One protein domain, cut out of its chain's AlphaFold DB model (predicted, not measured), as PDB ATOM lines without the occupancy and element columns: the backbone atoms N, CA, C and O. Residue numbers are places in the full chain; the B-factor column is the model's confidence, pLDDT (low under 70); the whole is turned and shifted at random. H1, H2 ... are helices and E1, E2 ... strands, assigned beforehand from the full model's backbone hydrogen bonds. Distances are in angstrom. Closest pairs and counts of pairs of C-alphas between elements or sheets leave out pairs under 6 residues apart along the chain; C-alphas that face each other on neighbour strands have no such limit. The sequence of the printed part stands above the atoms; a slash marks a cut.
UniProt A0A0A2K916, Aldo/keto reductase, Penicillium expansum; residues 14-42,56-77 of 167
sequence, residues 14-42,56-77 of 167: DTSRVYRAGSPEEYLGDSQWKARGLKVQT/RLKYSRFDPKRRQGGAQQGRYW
ATOM      1  N   ASP A  14      57.924  19.355 -88.235       87.50
ATOM      2  CA  ASP A  14      59.243  19.819 -88.690       87.50
ATOM      3  C   ASP A  14      60.049  18.639 -89.245       87.50
ATOM      4  O   ASP A  14      60.174  17.592 -88.604       87.50
ATOM      5  N   THR A  15      60.628  18.814 -90.430       80.19
ATOM      6  CA  THR A  15      61.580  17.864 -91.011       80.19
ATOM      7  C   THR A  15      62.861  18.556 -91.455       80.19
ATOM      8  O   THR A  15      62.894  19.730 -91.828       80.19
ATOM      9  N   SER A  16      63.955  17.799 -91.447       75.94
ATOM     10  CA  SER A  16      65.189  18.209 -92.094       75.94
ATOM     11  C   SER A  16      65.951  17.003 -92.613       75.94
ATOM     12  O   SER A  16      66.327  16.110 -91.841       75.94
ATOM     13  N   ARG A  17      66.323  17.071 -93.895       70.81
ATOM     14  CA  ARG A  17      67.223  16.115 -94.553       70.81
ATOM     15  C   ARG A  17      68.513  15.886 -93.765       70.81
ATOM     16  O   ARG A  17      69.077  14.798 -93.818       70.81
ATOM     17  N   VAL A  18      68.980  16.882 -93.008       68.25
ATOM     18  CA  VAL A  18      70.229  16.815 -92.230       68.25
ATOM     19  C   VAL A  18      70.114  15.905 -91.002       68.25
ATOM     20  O   VAL A  18      71.124  15.344 -90.574       68.25
ATOM     21  N   TYR A  19      68.916  15.726 -90.433       68.06
ATOM     22  CA  TYR A  19      68.751  14.992 -89.172       68.06
ATOM     23  C   TYR A  19      68.910  13.478 -89.323       68.06
ATOM     24  O   TYR A  19      69.419  12.825 -88.411       68.06
ATOM     25  N   ARG A  20      68.476  12.912 -90.455       67.62
ATOM     26  CA  ARG A  20      68.599  11.475 -90.758       67.62
ATOM     27  C   ARG A  20      68.813  11.186 -92.247       67.62
ATOM     28  O   ARG A  20      68.366  10.168 -92.757       67.62
ATOM     29  N   ALA A  21      69.518  12.075 -92.941       67.62
ATOM     30  CA  ALA A  21      69.987  11.826 -94.301       67.62
ATOM     31  C   ALA A  21      68.899  11.499 -95.339       67.62
ATOM     32  O   ALA A  21      69.128  10.682 -96.223       67.62
ATOM     33  N   GLY A  22      67.728  12.128 -95.243       70.06
ATOM     34  CA  GLY A  22      66.619  11.894 -96.177       70.06
ATOM     35  C   GLY A  22      65.563  10.894 -95.699       70.06
ATOM     36  O   GLY A  22      64.452  10.909 -96.222       70.06
ATOM     37  N   SER A  23      65.848  10.078 -94.675       74.25
ATOM     38  CA  SER A  23      64.860   9.122 -94.146       74.25
ATOM     39  C   SER A  23      63.547   9.768 -93.658       74.25
ATOM     40  O   SER A  23      62.499   9.135 -93.776       74.25
ATOM     41  N   PRO A  24      63.541  10.987 -93.072       75.62
ATOM     42  CA  PRO A  24      62.300  11.645 -92.676       75.62
ATOM     43  C   PRO A  24      61.447  12.040 -93.884       75.62
ATOM     44  O   PRO A  24      60.227  11.943 -93.816       75.62
ATOM     45  N   GLU A  25      62.069  12.449 -94.992       76.69
ATOM     46  CA  GLU A  25      61.379  12.806 -96.231       76.69
ATOM     47  C   GLU A  25      60.766  11.586 -96.932       76.69
ATOM     48  O   GLU A  25      59.659  11.698 -97.449       76.69
ATOM     49  N   GLU A  26      61.441  10.432 -96.909       79.12
ATOM     50  CA  GLU A  26      60.879   9.155 -97.383       79.12
ATOM     51  C   GLU A  26      59.643   8.771 -96.560       79.12
ATOM     52  O   GLU A  26      58.558   8.595 -97.111       79.12
ATOM     53  N   TYR A  27      59.769   8.770 -95.227       81.94
ATOM     54  CA  TYR A  27      58.645   8.492 -94.328       81.94
ATOM     55  C   TYR A  27      57.483   9.477 -94.527       81.94
ATOM     56  O   TYR A  27      56.316   9.084 -94.516       81.94
ATOM     57  N   LEU A  28      57.783  10.764 -94.726       82.88
ATOM     58  CA  LEU A  28      56.776  11.767 -95.057       82.88
ATOM     59  C   LEU A  28      56.100  11.460 -96.395       82.88
ATOM     60  O   LEU A  28      54.873  11.532 -96.456       82.88
ATOM     61  N   GLY A  29      56.858  11.086 -97.427       83.94
ATOM     62  CA  GLY A  29      56.331  10.668 -98.729       83.94
ATOM     63  C   GLY A  29      55.300   9.546 -98.606       83.94
ATOM     64  O   GLY A  29      54.179   9.691 -99.096       83.94
ATOM     65  N   ASP A  30      55.635   8.500 -97.852       85.94
ATOM     66  CA  ASP A  30      54.768   7.331 -97.647       85.94
ATOM     67  C   ASP A  30      53.571   7.616 -96.730       85.94
ATOM     68  O   ASP A  30      52.549   6.931 -96.772       85.94
ATOM     69  N   SER A  31      53.658   8.648 -95.889       86.69
ATOM     70  CA  SER A  31      52.635   8.929 -94.879       86.69
ATOM     71  C   SER A  31      51.343   9.548 -95.414       86.69
ATOM     72  O   SER A  31      50.398   9.696 -94.644       86.69
ATOM     73  N   GLN A  32      51.273   9.947 -96.691       89.62
ATOM     74  CA  GLN A  32      50.136  10.708 -97.240       89.62
ATOM     75  C   GLN A  32      49.812  11.975 -96.419       89.62
ATOM     76  O   GLN A  32      48.652  12.354 -96.242       89.62
ATOM     77  N   TRP A  33      50.842  12.649 -95.901       89.62
ATOM     78  CA  TRP A  33      50.719  13.753 -94.940       89.62
ATOM     79  C   TRP A  33      49.737  14.865 -95.351       89.62
ATOM     80  O   TRP A  33      49.055  15.420 -94.492       89.62
ATOM     81  N   LYS A  34      49.615  15.157 -96.655       90.00
ATOM     82  CA  LYS A  34      48.655  16.145 -97.181       90.00
ATOM     83  C   LYS A  34      47.206  15.729 -96.933       90.00
ATOM     84  O   LYS A  34      46.423  16.536 -96.449       90.00
ATOM     85  N   ALA A  35      46.863  14.474 -97.229       91.88
ATOM     86  CA  ALA A  35      45.514  13.943 -97.021       91.88
ATOM     87  C   ALA A  35      45.144  13.890 -95.529       91.88
ATOM     88  O   ALA A  35      43.979  14.013 -95.170       91.88
ATOM     89  N   ARG A  36      46.152  13.777 -94.657       92.69
ATOM     90  CA  ARG A  36      46.000  13.831 -93.196       92.69
ATOM     91  C   ARG A  36      45.834  15.248 -92.639       92.69
ATOM     92  O   ARG A  36      45.646  15.385 -91.435       92.69
ATOM     93  N   GLY A  37      45.971  16.294 -93.458       93.06
ATOM     94  CA  GLY A  37      45.932  17.686 -92.998       93.06
ATOM     95  C   GLY A  37      47.153  18.117 -92.173       93.06
ATOM     96  O   GLY A  37      47.075  19.095 -91.428       93.06
ATOM     97  N   LEU A  38      48.284  17.406 -92.274       93.00
ATOM     98  CA  LEU A  38      49.517  17.790 -91.581       93.00
ATOM     99  C   LEU A  38      50.129  19.044 -92.225       93.00
ATOM    100  O   LEU A  38      50.200  19.168 -93.449       93.00
ATOM    101  N   LYS A  39      50.619  19.966 -91.394       92.00
ATOM    102  CA  LYS A  39      51.330  21.182 -91.807       92.00
ATOM    103  C   LYS A  39      52.831  20.926 -91.701       92.00
ATOM    104  O   LYS A  39      53.402  21.016 -90.617       92.00
ATOM    105  N   VAL A  40      53.455  20.571 -92.822       88.19
ATOM    106  CA  VAL A  40      54.889  20.256 -92.864       88.19
ATOM    107  C   VAL A  40      55.707  21.526 -93.071       88.19
ATOM    108  O   VAL A  40      55.551  22.223 -94.073       88.19
ATOM    109  N   GLN A  41      56.616  21.789 -92.140       83.12
ATOM    110  CA  GLN A  41      57.706  22.742 -92.283       83.12
ATOM    111  C   GLN A  41      58.997  21.962 -92.533       83.12
ATOM    112  O   GLN A  41      59.256  20.934 -91.911       83.12
ATOM    113  N   THR A  42      59.804  22.423 -93.485       73.94
ATOM    114  CA  THR A  42      61.080  21.783 -93.805       73.94
ATOM    115  C   THR A  42      62.205  22.789 -93.698       73.94
ATOM    116  O   THR A  42      62.159  23.863 -94.299       73.94
ATOM    117  N   ARG A  56      74.596   6.645 -94.934       53.44
ATOM    118  CA  ARG A  56      74.167   5.378 -94.325       53.44
ATOM    119  C   ARG A  56      74.985   5.137 -93.045       53.44
ATOM    120  O   ARG A  56      76.208   5.009 -93.066       53.44
ATOM    121  N   LEU A  57      74.308   5.210 -91.899       56.81
ATOM    122  CA  LEU A  57      74.928   5.469 -90.598       56.81
ATOM    123  C   LEU A  57      75.622   4.207 -90.052       56.81
ATOM    124  O   LEU A  57      74.964   3.344 -89.485       56.81
ATOM    125  N   LYS A  58      76.953   4.112 -90.173       60.16
ATOM    126  CA  LYS A  58      77.757   3.067 -89.495       60.16
ATOM    127  C   LYS A  58      77.909   3.311 -87.980       60.16
ATOM    128  O   LYS A  58      78.248   2.398 -87.239       60.16
ATOM    129  N   TYR A  59      77.649   4.539 -87.526       63.56
ATOM    130  CA  TYR A  59      77.890   5.011 -86.159       63.56
ATOM    131  C   TYR A  59      76.689   5.793 -85.612       63.56
ATOM    132  O   TYR A  59      75.926   6.386 -86.383       63.56
ATOM    133  N   SER A  60      76.553   5.838 -84.279       77.06
ATOM    134  CA  SER A  60      75.509   6.610 -83.587       77.06
ATOM    135  C   SER A  60      75.523   8.084 -84.010       77.06
ATOM    136  O   SER A  60      76.573   8.671 -84.281       77.06
ATOM    137  N   ARG A  61      74.349   8.726 -84.030       73.44
ATOM    138  CA  ARG A  61      74.233  10.176 -84.280       73.44
ATOM    139  C   ARG A  61      74.961  11.029 -83.233       73.44
ATOM    140  O   ARG A  61      75.289  12.167 -83.535       73.44
ATOM    141  N   PHE A  62      75.231  10.463 -82.055       78.50
ATOM    142  CA  PHE A  62      75.954  11.103 -80.954       78.50
ATOM    143  C   PHE A  62      77.431  10.670 -80.856       78.50
ATOM    144  O   PHE A  62      78.092  10.994 -79.874       78.50
ATOM    145  N   ASP A  63      77.953   9.929 -81.845       83.25
ATOM    146  CA  ASP A  63      79.363   9.517 -81.880       83.25
ATOM    147  C   ASP A  63      80.280  10.748 -82.065       83.25
ATOM    148  O   ASP A  63      80.134  11.462 -83.070       83.25
ATOM    149  N   PRO A  64      81.237  11.004 -81.150       85.25
ATOM    150  CA  PRO A  64      82.084  12.194 -81.195       85.25
ATOM    151  C   PRO A  64      83.031  12.218 -82.396       85.25
ATOM    152  O   PRO A  64      83.472  13.291 -82.801       85.25
ATOM    153  N   LYS A  65      83.293  11.067 -83.032       84.56
ATOM    154  CA  LYS A  65      84.076  10.985 -84.277       84.56
ATOM    155  C   LYS A  65      83.379  11.684 -85.444       84.56
ATOM    156  O   LYS A  65      83.996  11.942 -86.475       84.56
ATOM    157  N   ARG A  66      82.084  11.991 -85.315       78.94
ATOM    158  CA  ARG A  66      81.317  12.744 -86.309       78.94
ATOM    159  C   ARG A  66      81.223  14.196 -85.887       78.94
ATOM    160  O   ARG A  66      80.914  14.496 -84.743       78.94
ATOM    161  N   ARG A  67      81.328  15.105 -86.858       79.06
ATOM    162  CA  ARG A  67      81.190  16.551 -86.619       79.06
ATOM    163  C   ARG A  67      79.913  16.919 -85.848       79.06
ATOM    164  O   ARG A  67      79.966  17.775 -84.976       79.06
ATOM    165  N   GLN A  68      78.777  16.288 -86.171       78.62
ATOM    166  CA  GLN A  68      77.522  16.517 -85.442       78.62
ATOM    167  C   GLN A  68      77.604  15.988 -84.004       78.62
ATOM    168  O   GLN A  68      77.373  16.763 -83.081       78.62
ATOM    169  N   GLY A  69      77.996  14.720 -83.823       84.25
ATOM    170  CA  GLY A  69      78.124  14.086 -82.507       84.25
ATOM    171  C   GLY A  69      79.092  14.822 -81.587       84.25
ATOM    172  O   GLY A  69      78.731  15.143 -80.460       84.25
ATOM    173  N   GLY A  70      80.265  15.204 -82.098       87.06
ATOM    174  CA  GLY A  70      81.233  16.022 -81.368       87.06
ATOM    175  C   GLY A  70      80.667  17.388 -80.970       87.06
ATOM    176  O   GLY A  70      80.857  17.819 -79.838       87.06
ATOM    177  N   ALA A  71      79.893  18.042 -81.843       85.88
ATOM    178  CA  ALA A  71      79.225  19.300 -81.503       85.88
ATOM    179  C   ALA A  71      78.125  19.130 -80.437       85.88
ATOM    180  O   ALA A  71      77.942  20.016 -79.608       85.88
ATOM    181  N   GLN A  72      77.389  18.013 -80.440       86.44
ATOM    182  CA  GLN A  72      76.379  17.728 -79.415       86.44
ATOM    183  C   GLN A  72      77.018  17.395 -78.068       86.44
ATOM    184  O   GLN A  72      76.570  17.914 -77.049       86.44
ATOM    185  N   GLN A  73      78.084  16.593 -78.060       88.88
ATOM    186  CA  GLN A  73      78.836  16.312 -76.839       88.88
ATOM    187  C   GLN A  73      79.473  17.580 -76.279       88.88
ATOM    188  O   GLN A  73      79.232  17.905 -75.127       88.88
ATOM    189  N   GLY A  74      80.166  18.372 -77.102       88.00
ATOM    190  CA  GLY A  74      80.758  19.634 -76.647       88.00
ATOM    191  C   GLY A  74      79.738  20.644 -76.105       88.00
ATOM    192  O   GLY A  74      80.109  21.550 -75.368       88.00
ATOM    193  N   ARG A  75      78.454  20.494 -76.447       89.50
ATOM    194  CA  ARG A  75      77.378  21.362 -75.960       89.50
ATOM    195  C   ARG A  75      76.748  20.899 -74.649       89.50
ATOM    196  O   ARG A  75      76.352  21.750 -73.865       89.50
ATOM    197  N   TYR A  76      76.596  19.592 -74.440       90.62
ATOM    198  CA  TYR A  76      75.796  19.058 -73.327       90.62
ATOM    199  C   TYR A  76      76.569  18.139 -72.377       90.62
ATOM    200  O   TYR A  76      76.121  17.913 -71.260       90.62
ATOM    201  N   TRP A  77      77.703  17.593 -72.809       91.00
ATOM    202  CA  TRP A  77      78.480  16.613 -72.055       91.00
ATOM    203  C   TRP A  77      79.587  17.310 -71.262       91.00
ATOM    204  O   TRP A  77      80.741  17.351 -71.688       91.00
TER     205      TRP A  77
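Overview. This is residues 14 to 42 and 56 to 77 of the 167 residues of the protein "Aldo/keto reductase" of Penicillium expansum (UniProt A0A0A2K916). Helix H3, entered by residues 56 to 66, makes one end of a flat, two-part model; the other part is an open loop of residues 14 to 42, with H1 and H2 along one side and E1 opposite. Short parallel pairing of residues 14 to 15 with 41 to 42 of E1 closes this loop. The 51 printed residues, mostly helix by class, run H1, H2, E1, H3; the whole is only just loose, close to extended, with a radius of gyration of the C-alphas of 14.4 A and spans of 41 by 22 by 12 A.

Arrangement. H3, residues 67 to 76, touches no helix and is apart from E1, residues 39 to 42, which pairs with no named strand. H1, residues 17 to 20, and H2, residues 23 to 30, only just touch, only at the corner, with 3 pairs of C-alphas within 8 A, the closest being Arg 17 and Pro 24, 6.9 A. H2 and H3 have every O i to N i+4 pair within hydrogen-bond range; H1 is too short for one.

Along the chain. H3 measures 14.6 A, ending at C-alpha 76 (75.796, 19.058, -73.327); H2 10.8 A; E1 10.0 A; H1 6.2 A, from C-alpha 17 (67.223, 16.115, -94.553).

Size, cuts and confidence. Residues 43 to 55 are not printed, and C-alphas 42 and 56 are 21.0 A apart. Residues 18 to 21 and 56 to 59 are under pLDDT 70.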